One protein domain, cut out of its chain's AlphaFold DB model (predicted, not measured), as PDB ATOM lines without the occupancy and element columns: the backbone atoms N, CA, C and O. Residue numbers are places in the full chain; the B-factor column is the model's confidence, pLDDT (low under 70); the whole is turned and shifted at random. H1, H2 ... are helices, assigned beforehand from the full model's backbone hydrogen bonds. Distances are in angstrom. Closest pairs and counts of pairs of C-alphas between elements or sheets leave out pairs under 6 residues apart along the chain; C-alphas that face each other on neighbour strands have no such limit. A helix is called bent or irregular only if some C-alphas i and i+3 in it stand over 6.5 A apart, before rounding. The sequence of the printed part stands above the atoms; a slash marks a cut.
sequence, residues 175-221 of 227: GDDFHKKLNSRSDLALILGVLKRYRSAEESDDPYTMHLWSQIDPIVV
ATOM      1  N   GLY A 175      -0.195  19.978  37.044       70.19
ATOM      2  CA  GLY A 175       0.818  20.398  38.035       70.19
ATOM      3  C   GLY A 175       0.423  20.343  39.523       70.19
ATOM      4  O   GLY A 175       1.126  19.704  40.304       70.19
ATOM      5  N   ASP A 176      -0.712  20.933  39.906       67.25
ATOM      6  CA  ASP A 176      -1.132  21.011  41.317       67.25
ATOM      7  C   ASP A 176      -2.094  19.884  41.740       67.25
ATOM      8  O   ASP A 176      -2.132  19.484  42.908       67.25
ATOM      9  N   ASP A 177      -2.829  19.308  40.788       72.94
ATOM     10  CA  ASP A 177      -3.808  18.242  41.036       72.94
ATOM     11  C   ASP A 177      -3.272  16.840  40.724       72.94
ATOM     12  O   ASP A 177      -3.925  15.847  41.048       72.94
ATOM     13  N   PHE A 178      -2.066  16.719  40.159       70.56
ATOM     14  CA  PHE A 178      -1.454  15.462  39.718       70.56
ATOM     15  C   PHE A 178      -1.416  14.448  40.854       70.56
ATOM     16  O   PHE A 178      -1.819  13.300  40.692       70.56
ATOM     17  N   HIS A 179      -1.012  14.898  42.043       62.81
ATOM     18  CA  HIS A 179      -0.954  14.049  43.226       62.81
ATOM     19  C   HIS A 179      -2.337  13.629  43.740       62.81
ATOM     20  O   HIS A 179      -2.488  12.502  44.209       62.81
ATOM     21  N   LYS A 180      -3.352  14.495  43.636       71.62
ATOM     22  CA  LYS A 180      -4.729  14.173  44.045       71.62
ATOM     23  C   LYS A 180      -5.398  13.219  43.058       71.62
ATOM     24  O   LYS A 180      -6.101  12.305  43.476       71.62
ATOM     25  N   LYS A 181      -5.138  13.403  41.764       67.19
ATOM     26  CA  LYS A 181      -5.703  12.604  40.671       67.19
ATOM     27  C   LYS A 181      -5.065  11.213  40.608       67.19
ATOM     28  O   LYS A 181      -5.770  10.219  40.509       67.19
ATOM     29  N   LEU A 182      -3.753  11.110  40.840       71.31
ATOM     30  CA  LEU A 182      -3.050   9.822  40.946       71.31
ATOM     31  C   LEU A 182      -3.461   8.953  42.143       71.31
ATOM     32  O   LEU A 182      -3.205   7.749  42.122       71.31
ATOM     33  N   ASN A 183      -4.096   9.522  43.173       70.12
ATOM     34  CA  ASN A 183      -4.638   8.736  44.285       70.12
ATOM     35  C   ASN A 183      -5.899   7.948  43.894       70.12
ATOM     36  O   ASN A 183      -6.309   7.051  44.635       70.12
ATOM     37  N   SER A 184      -6.499   8.227  42.733       79.06
ATOM     38  CA  SER A 184      -7.543   7.378  42.172       79.06
ATOM     39  C   SER A 184      -6.896   6.185  41.449       79.06
ATOM     40  O   SER A 184      -6.037   6.323  40.575       79.06
ATOM     41  N   ARG A 185      -7.297   4.962  41.824       77.12
ATOM     42  CA  ARG A 185      -6.758   3.713  41.246       77.12
ATOM     43  C   ARG A 185      -6.985   3.634  39.725       77.12
ATOM     44  O   ARG A 185      -6.208   2.992  39.022       77.12
ATOM     45  N   SER A 186      -8.030   4.304  39.236       76.69
ATOM     46  CA  SER A 186      -8.422   4.374  37.825       76.69
ATOM     47  C   SER A 186      -7.509   5.283  37.000       76.69
ATOM     48  O   SER A 186      -7.111   4.896  35.903       76.69
ATOM     49  N   ASP A 187      -7.105   6.442  37.529       80.88
ATOM     50  CA  ASP A 187      -6.225   7.373  36.807       80.88
ATOM     51  C   ASP A 187      -4.801   6.823  36.677       80.88
ATOM     52  O   ASP A 187      -4.170   6.949  35.626       80.88
ATOM     53  N   LEU A 188      -4.311   6.121  37.706       82.06
ATOM     54  CA  LEU A 188      -3.025   5.428  37.637       82.06
ATOM     55  C   LEU A 188      -3.033   4.320  36.570       82.06
ATOM     56  O   LEU A 188      -2.066   4.178  35.821       82.06
ATOM     57  N   ALA A 189      -4.120   3.548  36.471       82.19
ATOM     58  CA  ALA A 189      -4.269   2.516  35.445       82.19
ATOM     59  C   ALA A 189      -4.343   3.114  34.032       82.19
ATOM     60  O   ALA A 189      -3.769   2.551  33.100       82.19
ATOM     61  N   LEU A 190      -4.990   4.272  33.882       82.00
ATOM     62  CA  LEU A 190      -5.094   4.991  32.615       82.00
ATOM     63  C   LEU A 190      -3.726   5.525  32.168       82.00
ATOM     64  O   LEU A 190      -3.315   5.279  31.034       82.00
ATOM     65  N   ILE A 191      -2.968   6.146  33.074       84.31
ATOM     66  CA  ILE A 191      -1.611   6.642  32.793       84.31
ATOM     67  C   ILE A 191      -0.657   5.483  32.479       84.31
ATOM     68  O   ILE A 191       0.087   5.542  31.500       84.31
ATOM     69  N   LEU A 192      -0.704   4.391  33.249       82.50
ATOM     70  CA  LEU A 192       0.090   3.191  32.961       82.50
ATOM     71  C   LEU A 192      -0.318   2.531  31.637       82.50
ATOM     72  O   LEU A 192       0.543   2.010  30.929       82.50
ATOM     73  N   GLY A 193      -1.605   2.561  31.290       92.00
ATOM     74  CA  GLY A 193      -2.119   2.078  30.011       92.00
ATOM     75  C   GLY A 193      -1.575   2.885  28.836       92.00
ATOM     76  O   GLY A 193      -1.084   2.303  27.870       92.00
ATOM     77  N   VAL A 194      -1.581   4.214  28.946       81.00
ATOM     78  CA  VAL A 194      -1.020   5.123  27.938       81.00
ATOM     79  C   VAL A 194       0.495   4.919  27.802       81.00
ATOM     80  O   VAL A 194       0.986   4.725  26.692       81.00
ATOM     81  N   LEU A 195       1.236   4.847  28.914       81.56
ATOM     82  CA  LEU A 195       2.688   4.617  28.899       81.56
ATOM     83  C   LEU A 195       3.077   3.253  28.308       81.56
ATOM     84  O   LEU A 195       4.064   3.160  27.579       81.56
ATOM     85  N   LYS A 196       2.305   2.195  28.585       77.06
ATOM     86  CA  LYS A 196       2.525   0.879  27.965       77.06
ATOM     87  C   LYS A 196       2.309   0.922  26.457       77.06
ATOM     88  O   LYS A 196       3.122   0.357  25.735       77.06
ATOM     89  N   ARG A 197       1.263   1.610  25.987       74.25
ATOM     90  CA  ARG A 197       1.010   1.762  24.549       74.25
ATOM     91  C   ARG A 197       2.145   2.528  23.867       74.25
ATOM     92  O   ARG A 197       2.619   2.067  22.839       74.25
ATOM     93  N   TYR A 198       2.638   3.618  24.465       71.75
ATOM     94  CA  TYR A 198       3.798   4.349  23.930       71.75
ATOM     95  C   TYR A 198       5.061   3.488  23.858       71.75
ATOM     96  O   TYR A 198       5.771   3.530  22.859       71.75
ATOM     97  N   ARG A 199       5.323   2.667  24.881       77.31
ATOM     98  CA  ARG A 199       6.466   1.747  24.867       77.31
ATOM     99  C   ARG A 199       6.353   0.709  23.747       77.31
ATOM    100  O   ARG A 199       7.336   0.461  23.066       77.31
ATOM    101  N   SER A 200       5.167   0.136  23.539       73.56
ATOM    102  CA  SER A 200       4.926  -0.821  22.451       73.56
ATOM    103  C   SER A 200       5.021  -0.185  21.060       73.56
ATOM    104  O   SER A 200       5.401  -0.865  20.117       73.56
ATOM    105  N   ALA A 201       4.702   1.106  20.935       66.75
ATOM    106  CA  ALA A 201       4.871   1.870  19.699       66.75
ATOM    107  C   ALA A 201       6.341   2.046  19.318       66.75
ATOM    108  O   ALA A 201       6.705   1.885  18.162       66.75
ATOM    109  N   GLU A 202       7.168   2.410  20.301       66.00
ATOM    110  CA  GLU A 202       8.587   2.719  20.104       66.00
ATOM    111  C   GLU A 202       9.422   1.455  19.859       66.00
ATOM    112  O   GLU A 202      10.459   1.524  19.212       66.00
ATOM    113  N   GLU A 203       8.969   0.302  20.356       78.88
ATOM    114  CA  GLU A 203       9.620  -1.002  20.162       78.88
ATOM    115  C   GLU A 203       9.186  -1.695  18.853       78.88
ATOM    116  O   GLU A 203       9.706  -2.752  18.506       78.88
ATOM    117  N   SER A 204       8.239  -1.100  18.116       75.31
ATOM    118  CA  SER A 204       7.755  -1.610  16.836       75.31
ATOM    119  C   SER A 204       8.436  -0.895  15.665       75.31
ATOM    120  O   SER A 204       8.003   0.179  15.256       75.31
ATOM    121  N   ASP A 205       9.431  -1.548  15.057       84.44
ATOM    122  CA  ASP A 205      10.062  -1.121  13.790       84.44
ATOM    123  C   ASP A 205       9.173  -1.366  12.554       84.44
ATOM    124  O   ASP A 205       9.578  -1.147  11.411       84.44
ATOM    125  N   ASP A 206       7.953  -1.860  12.763       90.75
ATOM    126  CA  ASP A 206       7.015  -2.129  11.687       90.75
ATOM    127  C   ASP A 206       6.452  -0.793  11.113       90.75
ATOM    128  O   ASP A 206       5.878   0.022  11.854       90.75
ATOM    129  N   PRO A 207       6.586  -0.553   9.789       82.31
ATOM    130  CA  PRO A 207       6.161   0.697   9.154       82.31
ATOM    131  C   PRO A 207       4.642   0.924   9.175       82.31
ATOM    132  O   PRO A 207       4.180   2.064   9.083       82.31
ATOM    133  N   TYR A 208       3.854  -0.142   9.295       81.31
ATOM    134  CA  TYR A 208       2.398  -0.093   9.366       81.31
ATOM    135  C   TYR A 208       1.927   0.391  10.745       81.31
ATOM    136  O   TYR A 208       1.049   1.254  10.835       81.31
ATOM    137  N   THR A 209       2.579  -0.064  11.818       77.81
ATOM    138  CA  THR A 209       2.345   0.432  13.177       77.81
ATOM    139  C   THR A 209       2.707   1.909  13.271       77.81
ATOM    140  O   THR A 209       1.876   2.695  13.723       77.81
ATOM    141  N   MET A 210       3.865   2.340  12.757       81.69
ATOM    142  CA  MET A 210       4.235   3.767  12.746       81.69
ATOM    143  C   MET A 210       3.183   4.667  12.068       81.69
ATOM    144  O   MET A 210       2.901   5.764  12.555       81.69
ATOM    145  N   HIS A 211       2.572   4.208  10.969       81.38
ATOM    146  CA  HIS A 211       1.534   4.961  10.263       81.38
ATOM    147  C   HIS A 211       0.241   5.101  11.086       81.38
ATOM    148  O   HIS A 211      -0.317   6.196  11.166       81.38
ATOM    149  N   LEU A 212      -0.192   4.038  11.768       77.38
ATOM    150  CA  LEU A 212      -1.342   4.061  12.686       77.38
ATOM    151  C   LEU A 212      -1.147   5.047  13.847       77.38
ATOM    152  O   LEU A 212      -2.088   5.738  14.232       77.38
ATOM    153  N   TRP A 213       0.077   5.174  14.364       76.44
ATOM    154  CA  TRP A 213       0.395   6.127  15.434       76.44
ATOM    155  C   TRP A 213       0.295   7.590  15.007       76.44
ATOM    156  O   TRP A 213      -0.038   8.435  15.834       76.44
ATOM    157  N   SER A 214       0.520   7.891  13.725       77.44
ATOM    158  CA  SER A 214       0.340   9.249  13.196       77.44
ATOM    159  C   SER A 214      -1.129   9.695  13.133       77.44
ATOM    160  O   SER A 214      -1.389  10.882  12.973       77.44
ATOM    161  N   GLN A 215      -2.075   8.758  13.284       79.25
ATOM    162  CA  GLN A 215      -3.521   9.004  13.213       79.25
ATOM    163  C   GLN A 215      -4.204   9.061  14.589       79.25
ATOM    164  O   GLN A 215      -5.406   9.313  14.667       79.25
ATOM    165  N   ILE A 216      -3.479   8.802  15.684       81.19
ATOM    166  CA  ILE A 216      -4.055   8.891  17.029       81.19
ATOM    167  C   ILE A 216      -4.079  10.360  17.445       81.19
ATOM    168  O   ILE A 216      -3.050  10.920  17.828       81.19
ATOM    169  N   ASP A 217      -5.264  10.966  17.411       70.69
ATOM    170  CA  ASP A 217      -5.469  12.305  17.953       70.69
ATOM    171  C   ASP A 217      -5.175  12.330  19.463       70.69
ATOM    172  O   ASP A 217      -5.589  11.420  20.200       70.69
ATOM    173  N   PRO A 218      -4.476  13.367  19.966       62.12
ATOM    174  CA  PRO A 218      -4.296  13.543  21.397       62.12
ATOM    175  C   PRO A 218      -5.673  13.611  22.060       62.12
ATOM    176  O   PRO A 218      -6.550  14.349  21.620       62.12
ATOM    177  N   ILE A 219      -5.862  12.810  23.115       68.62
ATOM    178  CA  ILE A 219      -7.130  12.697  23.843       68.62
ATOM    179  C   ILE A 219      -7.578  14.098  24.271       68.62
ATOM    180  O   ILE A 219      -7.056  14.670  25.229       68.62
ATOM    181  N   VAL A 220      -8.570  14.640  23.564       48.50
ATOM    182  CA  VAL A 220      -9.236  15.881  23.944       48.50
ATOM    183  C   VAL A 220     -10.077  15.560  25.170       48.50
ATOM    184  O   VAL A 220     -11.122  14.914  25.082       48.50
ATOM    185  N   VAL A 221      -9.615  15.991  26.344       46.88
ATOM    186  CA  VAL A 221     -10.433  15.971  27.559       46.88
ATOM    187  C   VAL A 221     -11.574  16.962  27.335       46.88
ATOM    188  O   VAL A 221     -11.407  18.174  27.475       46.88
TER     189      VAL A 221
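This is residues 175 to 221 of the 227 residues of an uncharacterized protein of Planoprotostelium fungivorum (UniProt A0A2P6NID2). One long helix, H2, makes the bar of an open bracket, with the short helix H1 at its first end and the short helix H3 at its far end. After H3 a tail, residues 214 to 221, folds back in the direction of H1 and stands free of H2, and the space between is left open. The printed part has 47 residues with three named helices, in the order H1, H2, H3, and no named strand; the class is all helix. The whole is loose, with a radius of gyration of the C-alphas of 13.7 A, and elongated, spanning 39 by 20 by 17 A.

Along the printed part, H1, residues 178 to 182, comes first, and a tight link of 2 residues joins it to H2, residues 185 to 202. H1 and H2 are close but not clearly touching, with 2 pairs of C-alphas within 8 A; their closest C-alphas are those of Leu 182 and Leu 188, 5.5 A apart. A tight link of 4 residues leads from H2 to H3, residues 207 to 213. H2 and H3 only just touch, with 3 pairs of C-alphas within 8 A, and H2 does so with residue 201 alone. Their closest C-alphas are those of Ala 201 and Thr 209, 7.1 A apart. They run opposite ways at a shallow tilt of 30 degrees and form a helical hairpin, with their centres 18.2 A apart. H1 and H3 are apart. In H1, H2 and H3 every backbone O i to N i+4 pair is within hydrogen-bond range.

H1 has 5 residues, Phe 178 to Leu 182, and begins at C-alpha 178 at (-1.454, 15.462, 39.718). H2 is the longest helix, with 18 residues, Arg 185 to Glu 202, and 26.1 A from first to last C-alpha; C-alpha 185 is at (-6.758, 3.713, 41.246) and C-alpha 202 at (8.587, 2.719, 20.104). H3 has 7 residues, Pro 207 to Trp 213, is 10.1 A from first to last C-alpha, and ends at C-alpha 213 at (0.395, 6.127, 15.434). No helix is bent.

The two C-alphas farthest apart are those of Lys 180 and Pro 207, at 39.0 A, while the C-alphas of the first and last printed residues, Gly 175 and Val 221, are 16.0 A apart. Residues 192 to 197, which belong to H2, and residues 203 to 208 also stand free. The printed part has no cut, and no link between its helices is long. The mean pLDDT of the printed part is 75.2; it is under 70 at residues 176, 179 and 181, at residues 201 to 202 and at residues 218 to 221.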